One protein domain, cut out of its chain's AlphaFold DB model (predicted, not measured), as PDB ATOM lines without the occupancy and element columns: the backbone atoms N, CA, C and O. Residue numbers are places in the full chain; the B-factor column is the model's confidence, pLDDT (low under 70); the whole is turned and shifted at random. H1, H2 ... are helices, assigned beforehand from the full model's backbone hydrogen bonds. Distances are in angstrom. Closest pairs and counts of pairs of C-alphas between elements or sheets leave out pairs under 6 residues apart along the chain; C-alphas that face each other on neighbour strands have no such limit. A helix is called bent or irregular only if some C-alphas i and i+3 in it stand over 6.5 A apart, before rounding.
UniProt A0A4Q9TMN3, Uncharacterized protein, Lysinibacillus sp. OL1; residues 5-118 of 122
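What this domain is: This is residues 5 to 118 of the 122 residues of an uncharacterized protein of Lysinibacillus sp. OL1 (UniProt A0A4Q9TMN3). Picture a long helical hairpin, H4 and H5, whose two helices run side by side along the longest axis, with the turn at residues 73 to 75 at one far end. The other helices are gathered toward the opposite end: H3 folds back along the first half of H4, H1 crosses H3 steeply, and the short H6 packs on H1 nearly at a right angle to it. The printed part has 114 residues with six named helices, H1 to H6 in order along the chain, and no named strand; the class is all helix, and the helix packing is part aligned, part crossed. The whole is compact, with a radius of gyration of the C-alphas of 14.7 A, yet elongated in outline, spanning 48 by 30 by 23 A.

How they stand to each other: Begin with H5, residues 76 to 106, the longest helix by residues with 31, and then find H4, residues 47 to 72. They touch with 33 pairs of C-alphas within 8 A, the closest being those of Ser 62 and Tyr 85 at 4.8 A. They form a helical hairpin at a shallow tilt of 27 degrees and run opposite ways. From H4 go to H3, residues 31 to 44, which touches residues 49 to 56 of H4 alone; the closest C-alphas, of Leu 41 and Asp 49, are 5.1 A apart. H3 and H4 make a second helical hairpin, at a shallow tilt of 16 degrees, opposite ways. Next find H1, residues 5 to 20, which touches H3 with residues 6 to 13 alone, closest at the C-alphas of Ile 10 and Leu 37, 6.8 A apart. Those two helices stand at a steep tilt of 59 degrees and run opposite ways. H1 and H5 only just touch, with 3 pairs of C-alphas within 8 A, through residues 14 to 18 of H1 and 93 to 100 of H5; the closest C-alphas are those of Val 17 and Ser 93, 7.3 A. H2, residues 24 to 27, touches H1, with the C-alphas of Gln 16 and Gly 24 closest at 5.5 A. H2 only just touches H4, with 3 pairs within 8 A, the closest being Leu 26 and Gly 63 at 7.2 A between C-alphas. Last comes H6, residues 112 to 118, which touches H1 about perpendicular, at 79 degrees; the C-alphas of Tyr 15 and Tyr 112 are their closest, 5.6 A. H5 and H6 are near each other, with closest C-alphas 8.1 A apart, while H1 and H4 are apart, as are H3 and H5. In H1 and H6 every O i to N i+4 pair is within hydrogen-bond range; in H3 it is 8 of 10, in H4 20 of 22 and in H5 25 of 27, and H2 is too short for such a pair.

Where its parts are: Find C-alpha 76 at (-13.810, -17.907, -37.650); from there H5 runs 44.2 A to C-alpha 106 at (-57.541, -22.514, -33.632). It has a kink of 53 degrees near residue 99 and is irregular, with C-alphas 98 and 101 7.6 A apart. H4, residues 47 to 72, measures 38.3 A and is irregular where C-alphas 68 and 71 are 7.7 A apart. H3, residues 31 to 44, is 21.6 A long, and H1, residues 5 to 20, is 21.1 A long from its C-alpha 5 at (-55.543, -25.143, -50.348). The short ones are H2, residues 24 to 27, at 5.2 A, and H6, residues 112 to 118, at 10.1 A.

The domain as a whole: The two C-alphas farthest apart are those of Ile 75 and Gly 108, 47.7 A. The printed part runs from residue 5 to 118 with no cut, and the five links between its helices are tight. The mean pLDDT of the printed part is 92.8; look at residues 117 to 118 for the low confidence, under 70.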
ATOM      1  N   GLN A   5     -56.968 -25.375 -50.087       94.31
ATOM      2  CA  GLN A   5     -55.543 -25.143 -50.348       94.31
ATOM      3  C   GLN A   5     -54.853 -24.483 -49.150       94.31
ATOM      4  O   GLN A   5     -53.715 -24.809 -48.829       94.31
ATOM      5  N   GLU A   6     -55.547 -23.574 -48.460       95.38
ATOM      6  CA  GLU A   6     -55.024 -22.923 -47.258       95.38
ATOM      7  C   GLU A   6     -54.877 -23.908 -46.094       95.38
ATOM      8  O   GLU A   6     -53.890 -23.852 -45.364       95.38
ATOM      9  N   ILE A   7     -55.833 -24.830 -45.944       94.50
ATOM     10  CA  ILE A   7     -55.767 -25.905 -44.945       94.50
ATOM     11  C   ILE A   7     -54.576 -26.823 -45.231       94.50
ATOM     12  O   ILE A   7     -53.751 -27.045 -44.347       94.50
ATOM     13  N   GLU A   8     -54.451 -27.303 -46.471       94.62
ATOM     14  CA  GLU A   8     -53.347 -28.174 -46.891       94.62
ATOM     15  C   GLU A   8     -51.987 -27.504 -46.702       94.62
ATOM     16  O   GLU A   8     -51.015 -28.160 -46.326       94.62
ATOM     17  N   LEU A   9     -51.906 -26.191 -46.936       95.44
ATOM     18  CA  LEU A   9     -50.688 -25.438 -46.696       95.44
ATOM     19  C   LEU A   9     -50.349 -25.366 -45.203       95.44
ATOM     20  O   LEU A   9     -49.204 -25.634 -44.846       95.44
ATOM     21  N   ILE A  10     -51.310 -25.048 -44.331       95.56
ATOM     22  CA  ILE A  10     -51.077 -25.020 -42.877       95.56
ATOM     23  C   ILE A  10     -50.608 -26.395 -42.381       95.56
ATOM     24  O   ILE A  10     -49.575 -26.476 -41.715       95.56
ATOM     25  N   GLU A  11     -51.300 -27.475 -42.756       94.62
ATOM     26  CA  GLU A  11     -50.905 -28.844 -42.389       94.62
ATOM     27  C   GLU A  11     -49.521 -29.213 -42.942       94.62
ATOM     28  O   GLU A  11     -48.726 -29.856 -42.256       94.62
ATOM     29  N   TYR A  12     -49.206 -28.799 -44.174       93.38
ATOM     30  CA  TYR A  12     -47.891 -29.025 -44.766       93.38
ATOM     31  C   TYR A  12     -46.792 -28.320 -43.969       93.38
ATOM     32  O   TYR A  12     -45.761 -28.934 -43.698       93.38
ATOM     33  N   MET A  13     -46.985 -27.054 -43.594       94.50
ATOM     34  CA  MET A  13     -45.975 -26.297 -42.849       94.50
ATOM     35  C   MET A  13     -45.778 -26.869 -41.443       94.50
ATOM     36  O   MET A  13     -44.637 -27.020 -41.009       94.50
ATOM     37  N   ASP A  14     -46.861 -27.273 -40.776       94.75
ATOM     38  CA  ASP A  14     -46.803 -27.959 -39.483       94.75
ATOM     39  C   ASP A  14     -46.030 -29.286 -39.572       94.75
ATOM     40  O   ASP A  14     -45.114 -29.536 -38.786       94.75
ATOM     41  N   TYR A  15     -46.307 -30.090 -40.605       91.94
ATOM     42  CA  TYR A  15     -45.544 -31.303 -40.904       91.94
ATOM     43  C   TYR A  15     -44.056 -31.017 -41.125       91.94
ATOM     44  O   TYR A  15     -43.213 -31.725 -40.577       91.94
ATOM     45  N   GLN A  16     -43.709 -29.993 -41.913       91.31
ATOM     46  CA  GLN A  16     -42.304 -29.655 -42.153       91.31
ATOM     47  C   GLN A  16     -41.589 -29.357 -40.836       91.31
ATOM     48  O   GLN A  16     -40.535 -29.935 -40.589       91.31
ATOM     49  N   VAL A  17     -42.186 -28.539 -39.967       91.19
ATOM     50  CA  VAL A  17     -41.572 -28.190 -38.681       91.19
ATOM     51  C   VAL A  17     -41.450 -29.407 -37.763       91.19
ATOM     52  O   VAL A  17     -40.371 -29.676 -37.236       91.19
ATOM     53  N   LEU A  18     -42.535 -30.161 -37.573       90.12
ATOM     54  CA  LEU A  18     -42.593 -31.227 -36.569       90.12
ATOM     55  C   LEU A  18     -41.929 -32.538 -37.018       90.12
ATOM     56  O   LEU A  18     -41.553 -33.339 -36.163       90.12
ATOM     57  N   ASN A  19     -41.763 -32.762 -38.325       89.94
ATOM     58  CA  ASN A  19     -41.105 -33.954 -38.868       89.94
ATOM     59  C   ASN A  19     -39.674 -33.692 -39.355       89.94
ATOM     60  O   ASN A  19     -38.802 -34.529 -39.141       89.94
ATOM     61  N   ASN A  20     -39.436 -32.564 -40.034       87.50
ATOM     62  CA  ASN A  20     -38.164 -32.279 -40.712       87.50
ATOM     63  C   ASN A  20     -37.316 -31.217 -39.992       87.50
ATOM     64  O   ASN A  20     -36.180 -30.992 -40.397       87.50
ATOM     65  N   GLY A  21     -37.847 -30.584 -38.942       89.75
ATOM     66  CA  GLY A  21     -37.218 -29.460 -38.250       89.75
ATOM     67  C   GLY A  21     -37.736 -28.104 -38.737       89.75
ATOM     68  O   GLY A  21     -38.318 -27.981 -39.816       89.75
ATOM     69  N   MET A  22     -37.535 -27.064 -37.920       90.62
ATOM     70  CA  MET A  22     -38.119 -25.729 -38.121       90.62
ATOM     71  C   MET A  22     -37.751 -25.079 -39.466       90.62
ATOM     72  O   MET A  22     -38.542 -24.308 -40.014       90.62
ATOM     73  N   ASP A  23     -36.584 -25.405 -40.020       84.94
ATOM     74  CA  ASP A  23     -36.101 -24.945 -41.322       84.94
ATOM     75  C   ASP A  23     -36.298 -25.982 -42.448       84.94
ATOM     76  O   ASP A  23     -35.884 -25.751 -43.583       84.94
ATOM     77  N   GLY A  24     -36.965 -27.115 -42.194       81.19
ATOM     78  CA  GLY A  24     -37.096 -28.215 -43.159       81.19
ATOM     79  C   GLY A  24     -37.749 -27.808 -44.487       81.19
ATOM     80  O   GLY A  24     -37.395 -28.311 -45.555       81.19
ATOM     81  N   TRP A  25     -38.649 -26.825 -44.457       82.19
ATOM     82  CA  TRP A  25     -39.256 -26.246 -45.658       82.19
ATOM     83  C   TRP A  25     -38.264 -25.392 -46.478       82.19
ATOM     84  O   TRP A  25     -38.360 -25.383 -47.707       82.19
ATOM     85  N   LEU A  26     -37.275 -24.739 -45.847       84.81
ATOM     86  CA  LEU A  26     -36.185 -24.033 -46.541       84.81
ATOM     87  C   LEU A  26     -35.307 -25.037 -47.291       84.81
ATOM     88  O   LEU A  26     -35.046 -24.865 -48.482       84.81
ATOM     89  N   GLY A  27     -34.901 -26.119 -46.618       73.88
ATOM     90  CA  GLY A  27     -34.082 -27.180 -47.217       73.88
ATOM     91  C   GLY A  27     -34.760 -27.858 -48.415       73.88
ATOM     92  O   GLY A  27     -34.106 -28.181 -49.408       73.88
ATOM     93  N   ASN A  28     -36.090 -27.978 -48.374       78.06
ATOM     94  CA  ASN A  28     -36.913 -28.538 -49.449       78.06
ATOM     95  C   ASN A  28     -37.275 -27.535 -50.558       78.06
ATOM     96  O   ASN A  28     -38.116 -27.831 -51.409       78.06
ATOM     97  N   ARG A  29     -36.643 -26.353 -50.571       76.44
ATOM     98  CA  ARG A  29     -36.886 -25.267 -51.535       76.44
ATOM     99  C   ARG A  29     -38.343 -24.808 -51.605       76.44
ATOM    100  O   ARG A  29     -38.787 -24.286 -52.624       76.44
ATOM    101  N   ALA A  30     -39.081 -24.959 -50.512       80.31
ATOM    102  CA  ALA A  30     -40.480 -24.578 -50.407       80.31
ATOM    103  C   ALA A  30     -40.645 -23.117 -49.943       80.31
ATOM    104  O   ALA A  30     -41.552 -22.802 -49.179       80.31
ATOM    105  N   TYR A  31     -39.767 -22.213 -50.392       79.25
ATOM    106  CA  TYR A  31     -39.730 -20.816 -49.940       79.25
ATOM    107  C   TYR A  31     -41.040 -20.068 -50.224       79.25
ATOM    108  O   TYR A  31     -41.512 -19.295 -49.395       79.25
ATOM    109  N   GLU A  32     -41.656 -20.337 -51.378       81.81
ATOM    110  CA  GLU A  32     -42.911 -19.708 -51.806       81.81
ATOM    111  C   GLU A  32     -44.061 -19.989 -50.826       81.81
ATOM    112  O   GLU A  32     -44.863 -19.105 -50.526       81.81
ATOM    113  N   LYS A  33     -44.062 -21.184 -50.221       89.44
ATOM    114  CA  LYS A  33     -45.080 -21.618 -49.260       89.44
ATOM    115  C   LYS A  33     -45.077 -20.805 -47.969       89.44
ATOM    116  O   LYS A  33     -46.123 -20.682 -47.338       89.44
ATOM    117  N   VAL A  34     -43.945 -20.215 -47.577       90.50
ATOM    118  CA  VAL A  34     -43.922 -19.321 -46.410       90.50
ATOM    119  C   VAL A  34     -44.624 -18.012 -46.703       90.50
ATOM    120  O   VAL A  34     -45.390 -17.555 -45.865       90.50
ATOM    121  N   PHE A  35     -44.440 -17.426 -47.883       90.94
ATOM    122  CA  PHE A  35     -45.174 -16.207 -48.226       90.94
ATOM    123  C   PHE A  35     -46.680 -16.462 -48.266       90.94
ATOM    124  O   PHE A  35     -47.446 -15.689 -47.695       90.94
ATOM    125  N   GLU A  36     -47.097 -17.586 -48.850       94.56
ATOM    126  CA  GLU A  36     -48.497 -18.013 -48.836       94.56
ATOM    127  C   GLU A  36     -49.020 -18.232 -47.407       94.56
ATOM    128  O   GLU A  36     -50.103 -17.748 -47.073       94.56
ATOM    129  N   LEU A  37     -48.235 -18.879 -46.532       95.75
ATOM    130  CA  LEU A  37     -48.583 -19.058 -45.120       95.75
ATOM    131  C   LEU A  37     -48.779 -17.700 -44.438       95.75
ATOM    132  O   LEU A  37     -49.804 -17.479 -43.800       95.75
ATOM    133  N   ILE A  38     -47.837 -16.768 -44.599       95.38
ATOM    134  CA  ILE A  38     -47.926 -15.426 -44.011       95.38
ATOM    135  C   ILE A  38     -49.192 -14.698 -44.481       95.38
ATOM    136  O   ILE A  38     -49.861 -14.051 -43.674       95.38
ATOM    137  N   GLU A  39     -49.568 -14.819 -45.755       95.12
ATOM    138  CA  GLU A  39     -50.813 -14.233 -46.260       95.12
ATOM    139  C   GLU A  39     -52.064 -14.878 -45.644       95.12
ATOM    140  O   GLU A  39     -53.030 -14.172 -45.351       95.12
ATOM    141  N   ILE A  40     -52.056 -16.186 -45.371       95.69
ATOM    142  CA  ILE A  40     -53.144 -16.848 -44.633       95.69
ATOM    143  C   ILE A  40     -53.239 -16.310 -43.202       95.69
ATOM    144  O   ILE A  40     -54.328 -15.939 -42.752       95.69
ATOM    145  N   LEU A  41     -52.107 -16.222 -42.501       96.88
ATOM    146  CA  LEU A  41     -52.034 -15.741 -41.119       96.88
ATOM    147  C   LEU A  41     -52.555 -14.301 -41.000       96.88
ATOM    148  O   LEU A  41     -53.341 -13.998 -40.103       96.88
ATOM    149  N   LYS A  42     -52.222 -13.431 -41.962       95.38
ATOM    150  CA  LYS A  42     -52.708 -12.040 -42.021       95.38
ATOM    151  C   LYS A  42     -54.225 -11.911 -42.178       95.38
ATOM    152  O   LYS A  42     -54.781 -10.905 -41.743       95.38
ATOM    153  N   LYS A  43     -54.917 -12.884 -42.782       93.75
ATOM    154  CA  LYS A  43     -56.382 -12.811 -42.971       93.75
ATOM    155  C   LYS A  43     -57.138 -12.868 -41.649       93.75
ATOM    156  O   LYS A  43     -58.152 -12.189 -41.503       93.75
ATOM    157  N   ARG A  44     -56.677 -13.704 -40.712       91.56
ATOM    158  CA  ARG A  44     -57.283 -13.844 -39.378       91.56
ATOM    159  C   ARG A  44     -56.618 -12.917 -38.362       91.56
ATOM    160  O   ARG A  44     -57.324 -12.321 -37.552       91.56
ATOM    161  N   ASN A  45     -55.296 -12.770 -38.447       93.69
ATOM    162  CA  ASN A  45     -54.470 -11.854 -37.661       93.69
ATOM    163  C   ASN A  45     -54.689 -11.941 -36.137       93.69
ATOM    164  O   ASN A  45     -54.620 -10.935 -35.428       93.69
ATOM    165  N   SER A  46     -54.973 -13.138 -35.627       96.62
ATOM    166  CA  SER A  46     -55.034 -13.388 -34.184       96.62
ATOM    167  C   SER A  46     -53.648 -13.305 -33.539       96.62
ATOM    168  O   SER A  46     -52.628 -13.284 -34.225       96.62
ATOM    169  N   GLU A  47     -53.593 -13.292 -32.207       97.56
ATOM    170  CA  GLU A  47     -52.321 -13.308 -31.475       97.56
ATOM    171  C   GLU A  47     -51.472 -14.543 -31.822       97.56
ATOM    172  O   GLU A  47     -50.284 -14.407 -32.105       97.56
ATOM    173  N   LEU A  48     -52.092 -15.728 -31.908       97.25
ATOM    174  CA  LEU A  48     -51.412 -16.953 -32.345       97.25
ATOM    175  C   LEU A  48     -50.887 -16.839 -33.784       97.25
ATOM    176  O   LEU A  48     -49.778 -17.286 -34.063       97.25
ATOM    177  N   ASP A  49     -51.632 -16.197 -34.690       97.81
ATOM    178  CA  ASP A  49     -51.164 -15.988 -36.071       97.81
ATOM    179  C   ASP A  49     -49.938 -15.089 -36.122       97.81
ATOM    180  O   ASP A  49     -48.999 -15.359 -36.866       97.81
ATOM    181  N   GLN A  50     -49.936 -14.024 -35.322       98.19
ATOM    182  CA  GLN A  50     -48.813 -13.096 -35.234       98.19
ATOM    183  C   GLN A  50     -47.578 -13.782 -34.642       98.19
ATOM    184  O   GLN A  50     -46.467 -13.565 -35.127       98.19
ATOM    185  N   GLN A  51     -47.764 -14.641 -33.635       98.12
ATOM    186  CA  GLN A  51     -46.687 -15.452 -33.067       98.12
ATOM    187  C   GLN A  51     -46.103 -16.404 -34.113       98.12
ATOM    188  O   GLN A  51     -44.897 -16.370 -34.352       98.12
ATOM    189  N   VAL A  52     -46.940 -17.188 -34.800       97.75
ATOM    190  CA  VAL A  52     -46.479 -18.104 -35.854       97.75
ATOM    191  C   VAL A  52     -45.804 -17.336 -36.989       97.75
ATOM    192  O   VAL A  52     -44.700 -17.696 -37.393       97.75
ATOM    193  N   ALA A  53     -46.381 -16.227 -37.451       97.56
ATOM    194  CA  ALA A  53     -45.775 -15.386 -38.480       97.56
ATOM    195  C   ALA A  53     -44.389 -14.867 -38.064       97.56
ATOM    196  O   ALA A  53     -43.457 -14.880 -38.869       97.56
ATOM    197  N   SER A  54     -44.236 -14.444 -36.805       97.56
ATOM    198  CA  SER A  54     -42.959 -13.993 -36.241       97.56
ATOM    199  C   SER A  54     -41.917 -15.110 -36.232       97.56
ATOM    200  O   SER A  54     -40.799 -14.905 -36.708       97.56
ATOM    201  N   ILE A  55     -42.290 -16.308 -35.773       97.38
ATOM    202  CA  ILE A  55     -41.405 -17.482 -35.746       97.38
ATOM    203  C   ILE A  55     -40.957 -17.844 -37.170       97.38
ATOM    204  O   ILE A  55     -39.758 -17.953 -37.430       97.38
ATOM    205  N   PHE A  56     -41.896 -17.981 -38.111       96.00
ATOM    206  CA  PHE A  56     -41.572 -18.325 -39.498       96.00
ATOM    207  C   PHE A  56     -40.720 -17.246 -40.174       96.00
ATOM    208  O   PHE A  56     -39.791 -17.570 -40.910       96.00
ATOM    209  N   THR A  57     -40.963 -15.965 -39.891       94.50
ATOM    210  CA  THR A  57     -40.133 -14.872 -40.422       94.50
ATOM    211  C   THR A  57     -38.707 -14.944 -39.882       94.50
ATOM    212  O   THR A  57     -37.760 -14.865 -40.662       94.50
ATOM    213  N   LYS A  58     -38.535 -15.137 -38.568       95.75
ATOM    214  CA  LYS A  58     -37.210 -15.254 -37.945       95.75
ATOM    215  C   LYS A  58     -36.430 -16.434 -38.508       95.75
ATOM    216  O   LYS A  58     -35.335 -16.230 -39.016       95.75
ATOM    217  N   VAL A  59     -37.023 -17.632 -38.526       95.12
ATOM    218  CA  VAL A  59     -36.325 -18.813 -39.054       95.12
ATOM    219  C   VAL A  59     -36.005 -18.675 -40.545       95.12
ATOM    220  O   VAL A  59     -34.988 -19.190 -40.996       95.12
ATOM    221  N   THR A  60     -36.818 -17.937 -41.314       93.44
ATOM    222  CA  THR A  60     -36.494 -17.612 -42.713       93.44
ATOM    223  C   THR A  60     -35.178 -16.846 -42.800       93.44
ATOM    224  O   THR A  60     -34.312 -17.202 -43.595       93.44
ATOM    225  N   VAL A  61     -35.015 -15.801 -41.984       93.69
ATOM    226  CA  VAL A  61     -33.812 -14.959 -41.983       93.69
ATOM    227  C   VAL A  61     -32.593 -15.764 -41.539       93.69
ATOM    228  O   VAL A  61     -31.607 -15.816 -42.275       93.69
ATOM    229  N   SER A  62     -32.676 -16.432 -40.387       95.31
ATOM    230  CA  SER A  62     -31.566 -17.213 -39.828       95.31
ATOM    231  C   SER A  62     -31.191 -18.378 -40.744       95.31
ATOM    232  O   SER A  62     -30.021 -18.581 -41.047       95.31
ATOM    233  N   GLY A  63     -32.182 -19.101 -41.271       93.56
ATOM    234  CA  GLY A  63     -31.959 -20.216 -42.185       93.56
ATOM    235  C   GLY A  63     -31.321 -19.784 -43.504       93.56
ATOM    236  O   GLY A  63     -30.362 -20.411 -43.948       93.56
ATOM    237  N   LEU A  64     -31.776 -18.687 -44.123       92.62
ATOM    238  CA  LEU A  64     -31.111 -18.144 -45.317       92.62
ATOM    239  C   LEU A  64     -29.667 -17.720 -45.017       92.62
ATOM    240  O   LEU A  64     -28.772 -18.046 -45.798       92.62
ATOM    241  N   GLY A  65     -29.435 -17.060 -43.878       94.44
ATOM    242  CA  GLY A  65     -28.097 -16.702 -43.409       94.44
ATOM    243  C   GLY A  65     -27.194 -17.924 -43.245       94.44
ATOM    244  O   GLY A  65     -26.063 -17.925 -43.733       94.44
ATOM    245  N   TYR A  66     -27.714 -18.996 -42.649       94.88
ATOM    246  CA  TYR A  66     -27.009 -20.263 -42.501       94.88
ATOM    247  C   TYR A  66     -26.669 -20.893 -43.856       94.88
ATOM    248  O   TYR A  66     -25.502 -21.161 -44.144       94.88
ATOM    249  N   TYR A  67     -27.657 -21.082 -44.739       92.00
ATOM    250  CA  TYR A  67     -27.436 -21.702 -46.052       92.00
ATOM    251  C   TYR A  67     -26.484 -20.898 -46.942       92.00
ATOM    252  O   TYR A  67     -25.784 -21.495 -47.758       92.00
ATOM    253  N   GLN A  68     -26.436 -19.576 -46.779       93.62
ATOM    254  CA  GLN A  68     -25.502 -18.709 -47.491       93.62
ATOM    255  C   GLN A  68     -24.046 -18.913 -47.043       93.62
ATOM    256  O   GLN A  68     -23.138 -18.812 -47.868       93.62
ATOM    257  N   HIS A  69     -23.812 -19.180 -45.757       95.94
ATOM    258  CA  HIS A  69     -22.479 -19.101 -45.155       95.94
ATOM    259  C   HIS A  69     -21.901 -20.438 -44.681       95.94
ATOM    260  O   HIS A  69     -20.696 -20.518 -44.435       95.94
ATOM    261  N   LYS A  70     -22.710 -21.499 -44.590       94.25
ATOM    262  CA  LYS A  70     -22.305 -22.806 -44.042       94.25
ATOM    263  C   LYS A  70     -21.075 -23.432 -44.710       94.25
ATOM    264  O   LYS A  70     -20.321 -24.141 -44.054       94.25
ATOM    265  N   ASP A  71     -20.819 -23.130 -45.981       96.69
ATOM    266  CA  ASP A  71     -19.655 -23.655 -46.712       96.69
ATOM    267  C   ASP A  71     -18.374 -22.825 -46.474       96.69
ATOM    268  O   ASP A  71     -17.295 -23.167 -46.958       96.69
ATOM    269  N   SER A  72     -18.476 -21.729 -45.713       97.50
ATOM    270  CA  SER A  72     -17.387 -20.795 -45.392       97.50
ATOM    271  C   SER A  72     -17.009 -20.777 -43.904       97.50
ATOM    272  O   SER A  72     -16.266 -19.903 -43.467       97.50
ATOM    273  N   ILE A  73     -17.450 -21.771 -43.123       96.88
ATOM    274  CA  ILE A  73     -17.205 -21.885 -41.667       96.88
ATOM    275  C   ILE A  73     -15.723 -22.047 -41.279       96.88
ATOM    276  O   ILE A  73     -15.380 -22.067 -40.100       96.88
ATOM    277  N   PHE A  74     -14.824 -22.192 -42.257       96.94
ATOM    278  CA  PHE A  74     -13.379 -22.159 -42.022       96.94
ATOM    279  C   PHE A  74     -12.876 -20.748 -41.665       96.94
ATOM    280  O   PHE A  74     -11.772 -20.616 -41.139       96.94
ATOM    281  N   ILE A  75     -13.670 -19.708 -41.944       98.06
ATOM    282  CA  ILE A  75     -13.440 -18.332 -41.492       98.06
ATOM    283  C   ILE A  75     -14.077 -18.193 -40.095       98.06
ATOM    284  O   ILE A  75     -15.294 -18.363 -39.991       98.06
ATOM    285  N   PRO A  76     -13.303 -17.911 -39.026       97.81
ATOM    286  CA  PRO A  76     -13.810 -17.907 -37.650       97.81
ATOM    287  C   PRO A  76     -15.033 -17.014 -37.426       97.81
ATOM    288  O   PRO A  76     -16.001 -17.451 -36.815       97.81
ATOM    289  N   GLU A  77     -15.033 -15.808 -37.987       97.81
ATOM    290  CA  GLU A  77     -16.128 -14.844 -37.853       97.81
ATOM    291  C   GLU A  77     -17.411 -15.352 -38.527       97.81
ATOM    292  O   GLU A  77     -18.513 -15.145 -38.028       97.81
ATOM    293  N   ILE A  78     -17.273 -16.073 -39.644       97.69
ATOM    294  CA  ILE A  78     -18.411 -16.699 -40.324       97.69
ATOM    295  C   ILE A  78     -18.939 -17.877 -39.510       97.69
ATOM    296  O   ILE A  78     -20.149 -18.085 -39.447       97.69
ATOM    297  N   LYS A  79     -18.051 -18.648 -38.877       97.88
ATOM    298  CA  LYS A  79     -18.469 -19.735 -37.995       97.88
ATOM    299  C   LYS A  79     -19.304 -19.207 -36.829       97.88
ATOM    300  O   LYS A  79     -20.372 -19.749 -36.586       97.88
ATOM    301  N   GLU A  80     -18.850 -18.148 -36.158       97.81
ATOM    302  CA  GLU A  80     -19.598 -17.528 -35.055       97.81
ATOM    303  C   GLU A  80     -20.998 -17.082 -35.504       97.81
ATOM    304  O   GLU A  80     -21.981 -17.393 -34.836       97.81
ATOM    305  N   MET A  81     -21.116 -16.461 -36.684       97.44
ATOM    306  CA  MET A  81     -22.420 -16.113 -37.265       97.44
ATOM    307  C   MET A  81     -23.296 -17.342 -37.557       97.44
ATOM    308  O   MET A  81     -24.498 -17.320 -37.297       97.44
ATOM    309  N   CYS A  82     -22.725 -18.418 -38.106       97.12
ATOM    310  CA  CYS A  82     -23.463 -19.659 -38.359       97.12
ATOM    311  C   CYS A  82     -23.964 -20.306 -37.061       97.12
ATOM    312  O   CYS A  82     -25.112 -20.744 -37.024       97.12
ATOM    313  N   ASP A  83     -23.142 -20.318 -36.009       97.69
ATOM    314  CA  ASP A  83     -23.518 -20.832 -34.688       97.69
ATOM    315  C   ASP A  83     -24.691 -20.009 -34.099       97.69
ATOM    316  O   ASP A  83     -25.611 -20.564 -33.489       97.69
ATOM    317  N   GLU A  84     -24.712 -18.686 -34.318       98.06
ATOM    318  CA  GLU A  84     -25.843 -17.821 -33.949       98.06
ATOM    319  C   GLU A  84     -27.118 -18.155 -34.738       98.06
ATOM    320  O   GLU A  84     -28.187 -18.292 -34.137       98.06
ATOM    321  N   TYR A  85     -27.021 -18.359 -36.056       97.50
ATOM    322  CA  TYR A  85     -28.171 -18.749 -36.878       97.50
ATOM    323  C   TYR A  85     -28.757 -20.099 -36.459       97.50
ATOM    324  O   TYR A  85     -29.977 -20.220 -36.339       97.50
ATOM    325  N   GLU A  86     -27.919 -21.107 -36.210       96.19
ATOM    326  CA  GLU A  86     -28.375 -22.422 -35.742       96.19
ATOM    327  C   GLU A  86     -29.114 -22.311 -34.402       96.19
ATOM    328  O   GLU A  86     -30.189 -22.894 -34.229       96.19
ATOM    329  N   LYS A  87     -28.596 -21.496 -33.476       97.69
ATOM    330  CA  LYS A  87     -29.249 -21.234 -32.188       97.69
ATOM    331  C   LYS A  87     -30.619 -20.572 -32.357       97.69
ATOM    332  O   LYS A  87     -31.570 -20.964 -31.680       97.69
ATOM    333  N   GLU A  88     -30.741 -19.589 -33.248       97.50
ATOM    334  CA  GLU A  88     -32.023 -18.938 -33.545       97.50
ATOM    335  C   GLU A  88     -33.038 -19.914 -34.156       97.50
ATOM    336  O   GLU A  88     -34.217 -19.892 -33.786       97.50
ATOM    337  N   ILE A  89     -32.589 -20.803 -35.051       96.12
ATOM    338  CA  ILE A  89     -33.429 -21.857 -35.640       96.12
ATOM    339  C   ILE A  89     -33.936 -22.809 -34.549       96.12
ATOM    340  O   ILE A  89     -35.132 -23.117 -34.505       96.12
ATOM    341  N   GLU A  90     -33.063 -23.236 -33.634       96.25
ATOM    342  CA  GLU A  90     -33.435 -24.116 -32.522       96.25
ATOM    343  C   GLU A  90     -34.429 -23.441 -31.563       96.25
ATOM    344  O   GLU A  90     -35.399 -24.063 -31.117       96.25
ATOM    345  N   GLU A  91     -34.231 -22.157 -31.256       97.56
ATOM    346  CA  GLU A  91     -35.155 -21.396 -30.416       97.56
ATOM    347  C   GLU A  91     -36.535 -21.264 -31.074       97.56
ATOM    348  O   GLU A  91     -37.551 -21.536 -30.426       97.56
ATOM    349  N   CYS A  92     -36.585 -20.939 -32.370       97.81
ATOM    350  CA  CYS A  92     -37.830 -20.903 -33.138       97.81
ATOM    351  C   CYS A  92     -38.537 -22.265 -33.130       97.81
ATOM    352  O   CYS A  92     -39.752 -22.324 -32.940       97.81
ATOM    353  N   SER A  93     -37.782 -23.362 -33.256       95.56
ATOM    354  CA  SER A  93     -38.323 -24.722 -33.174       95.56
ATOM    355  C   SER A  93     -39.017 -24.980 -31.836       95.56
ATOM    356  O   SER A  93     -40.134 -25.496 -31.809       95.56
ATOM    357  N   LYS A  94     -38.381 -24.610 -30.719       96.50
ATOM    358  CA  LYS A  94     -38.945 -24.792 -29.369       96.50
ATOM    359  C   LYS A  94     -40.199 -23.946 -29.163       96.50
ATOM    360  O   LYS A  94     -41.185 -24.443 -28.621       96.50
ATOM    361  N   GLN A  95     -40.169 -22.695 -29.621       97.69
ATOM    362  CA  GLN A  95     -41.316 -21.788 -29.551       97.69
ATOM    363  C   GLN A  95     -42.500 -22.336 -30.349       97.69
ATOM    364  O   GLN A  95     -43.609 -22.398 -29.822       97.69
ATOM    365  N   TYR A  96     -42.270 -22.801 -31.583       97.31
ATOM    366  CA  TYR A  96     -43.337 -23.379 -32.397       97.31
ATOM    367  C   TYR A  96     -43.915 -24.639 -31.753       97.31
ATOM    368  O   TYR A  96     -45.127 -24.740 -31.606       97.31
ATOM    369  N   GLN A  97     -43.073 -25.571 -31.294       94.31
ATOM    370  CA  GLN A  97     -43.530 -26.804 -30.636       94.31
ATOM    371  C   GLN A  97     -44.433 -26.540 -29.422       94.31
ATOM    372  O   GLN A  97     -45.360 -27.308 -29.172       94.31
ATOM    373  N   GLN A  98     -44.194 -25.455 -28.679       96.00
ATOM    374  CA  GLN A  98     -45.021 -25.076 -27.530       96.00
ATOM    375  C   GLN A  98     -46.411 -24.573 -27.924       96.00
ATOM    376  O   GLN A  98     -47.349 -24.760 -27.154       96.00
ATOM    377  N   ILE A  99     -46.555 -23.966 -29.106       96.62
ATOM    378  CA  ILE A  99     -47.819 -23.369 -29.559       96.62
ATOM    379  C   ILE A  99     -48.510 -24.160 -30.674       96.62
ATOM    380  O   ILE A  99     -49.663 -23.871 -30.980       96.62
ATOM    381  N   ALA A 100     -47.847 -25.154 -31.277       95.12
ATOM    382  CA  ALA A 100     -48.310 -25.857 -32.476       95.12
ATOM    383  C   ALA A 100     -49.720 -26.429 -32.304       95.12
ATOM    384  O   ALA A 100     -50.600 -26.195 -33.127       95.12
ATOM    385  N   LYS A 101     -49.971 -27.107 -31.181       95.12
ATOM    386  CA  LYS A 101     -51.284 -27.680 -30.879       95.12
ATOM    387  C   LYS A 101     -52.385 -26.620 -30.828       95.12
ATOM    388  O   LYS A 101     -53.438 -26.793 -31.437       95.12
ATOM    389  N   ASP A 102     -52.155 -25.523 -30.113       96.94
ATOM    390  CA  ASP A 102     -53.150 -24.458 -29.957       96.94
ATOM    391  C   ASP A 102     -53.359 -23.696 -31.270       96.94
ATOM    392  O   ASP A 102     -54.495 -23.395 -31.649       96.94
ATOM    393  N   PHE A 103     -52.277 -23.463 -32.011       97.00
ATOM    394  CA  PHE A 103     -52.311 -22.898 -33.350       97.00
ATOM    395  C   PHE A 103     -53.162 -23.749 -34.300       97.00
ATOM    396  O   PHE A 103     -54.102 -23.229 -34.900       97.00
ATOM    397  N   MET A 104     -52.916 -25.054 -34.388       96.38
ATOM    398  CA  MET A 104     -53.668 -25.946 -35.275       96.38
ATOM    399  C   MET A 104     -55.143 -26.034 -34.865       96.38
ATOM    400  O   MET A 104     -56.035 -25.818 -35.693       96.38
ATOM    401  N   ASN A 105     -55.418 -26.199 -33.566       95.56
ATOM    402  CA  ASN A 105     -56.783 -26.238 -33.034       95.56
ATOM    403  C   ASN A 105     -57.565 -24.951 -33.321       95.56
ATOM    404  O   ASN A 105     -58.770 -24.999 -33.568       95.56
ATOM    405  N   SER A 106     -56.897 -23.795 -33.329       95.00
ATOM    406  CA  SER A 106     -57.541 -22.514 -33.632       95.00
ATOM    407  C   SER A 106     -58.106 -22.446 -35.061       95.00
ATOM    408  O   SER A 106     -59.002 -21.644 -35.334       95.00
ATOM    409  N   TYR A 107     -57.601 -23.283 -35.971       93.25
ATOM    410  CA  TYR A 107     -58.118 -23.462 -37.329       93.25
ATOM    411  C   TYR A 107     -59.048 -24.675 -37.472       93.25
ATOM    412  O   TYR A 107     -59.525 -24.949 -38.572       93.25
ATOM    413  N   GLY A 108     -59.347 -25.380 -36.376       93.00
ATOM    414  CA  GLY A 108     -60.103 -26.633 -36.393       93.00
ATOM    415  C   GLY A 108     -59.304 -27.816 -36.946       93.00
ATOM    416  O   GLY A 108     -59.906 -28.770 -37.433       93.00
ATOM    417  N   LEU A 109     -57.972 -27.738 -36.902       93.62
ATOM    418  CA  LEU A 109     -57.044 -28.764 -37.378       93.62
ATOM    419  C   LEU A 109     -56.358 -29.460 -36.195       93.62
ATOM    420  O   LEU A 109     -56.320 -28.928 -35.088       93.62
ATOM    421  N   GLU A 110     -55.785 -30.636 -36.440       93.00
ATOM    422  CA  GLU A 110     -54.918 -31.327 -35.479       93.00
ATOM    423  C   GLU A 110     -53.453 -31.140 -35.883       93.00
ATOM    424  O   GLU A 110     -53.128 -31.209 -37.070       93.00
ATOM    425  N   ASP A 111     -52.567 -30.930 -34.907       90.44
ATOM    426  CA  ASP A 111     -51.126 -30.898 -35.159       90.44
ATOM    427  C   ASP A 111     -50.592 -32.275 -35.581       90.44
ATOM    428  O   ASP A 111     -51.148 -33.327 -35.237       90.44
ATOM    429  N   TYR A 112     -49.485 -32.272 -36.323       88.06
ATOM    430  CA  TYR A 112     -48.900 -33.465 -36.920       88.06
ATOM    431  C   TYR A 112     -48.532 -34.530 -35.882       88.06
ATOM    432  O   TYR A 112     -48.787 -35.714 -36.114       88.06
ATOM    433  N   LEU A 113     -47.980 -34.145 -34.724       84.62
ATOM    434  CA  LEU A 113     -47.596 -35.106 -33.683       84.62
ATOM    435  C   LEU A 113     -48.828 -35.803 -33.097       84.62
ATOM    436  O   LEU A 113     -48.825 -37.028 -32.936       84.62
ATOM    437  N   THR A 114     -49.904 -35.062 -32.831       83.50
ATOM    438  CA  THR A 114     -51.185 -35.639 -32.390       83.50
ATOM    439  C   THR A 114     -51.782 -36.558 -33.460       83.50
ATOM    440  O   THR A 114     -52.183 -37.688 -33.157       83.50
ATOM    441  N   LYS A 115     -51.792 -36.120 -34.726       83.50
ATOM    442  CA  LYS A 115     -52.298 -36.901 -35.868       83.50
ATOM    443  C   LYS A 115     -51.525 -38.214 -36.043       83.50
ATOM    444  O   LYS A 115     -52.124 -39.251 -36.315       83.50
ATOM    445  N   PHE A 116     -50.205 -38.195 -35.843       76.94
ATOM    446  CA  PHE A 116     -49.341 -39.367 -36.006       76.94
ATOM    447  C   PHE A 116     -49.392 -40.327 -34.808       76.94
ATOM    448  O   PHE A 116     -49.465 -41.540 -34.994       76.94
ATOM    449  N   THR A 117     -49.413 -39.822 -33.571       69.25
ATOM    450  CA  THR A 117     -49.459 -40.667 -32.357       69.25
ATOM    451  C   THR A 117     -50.775 -41.435 -32.201       69.25
ATOM    452  O   THR A 117     -50.766 -42.577 -31.729       69.25
ATOM    453  N   LYS A 118     -51.903 -40.887 -32.676       59.34
ATOM    454  CA  LYS A 118     -53.169 -41.638 -32.786       59.34
ATOM    455  C   LYS A 118     -53.050 -42.862 -33.699       59.34
ATOM    456  O   LYS A 118     -53.556 -43.925 -33.348       59.34
TER     457      LYS A 118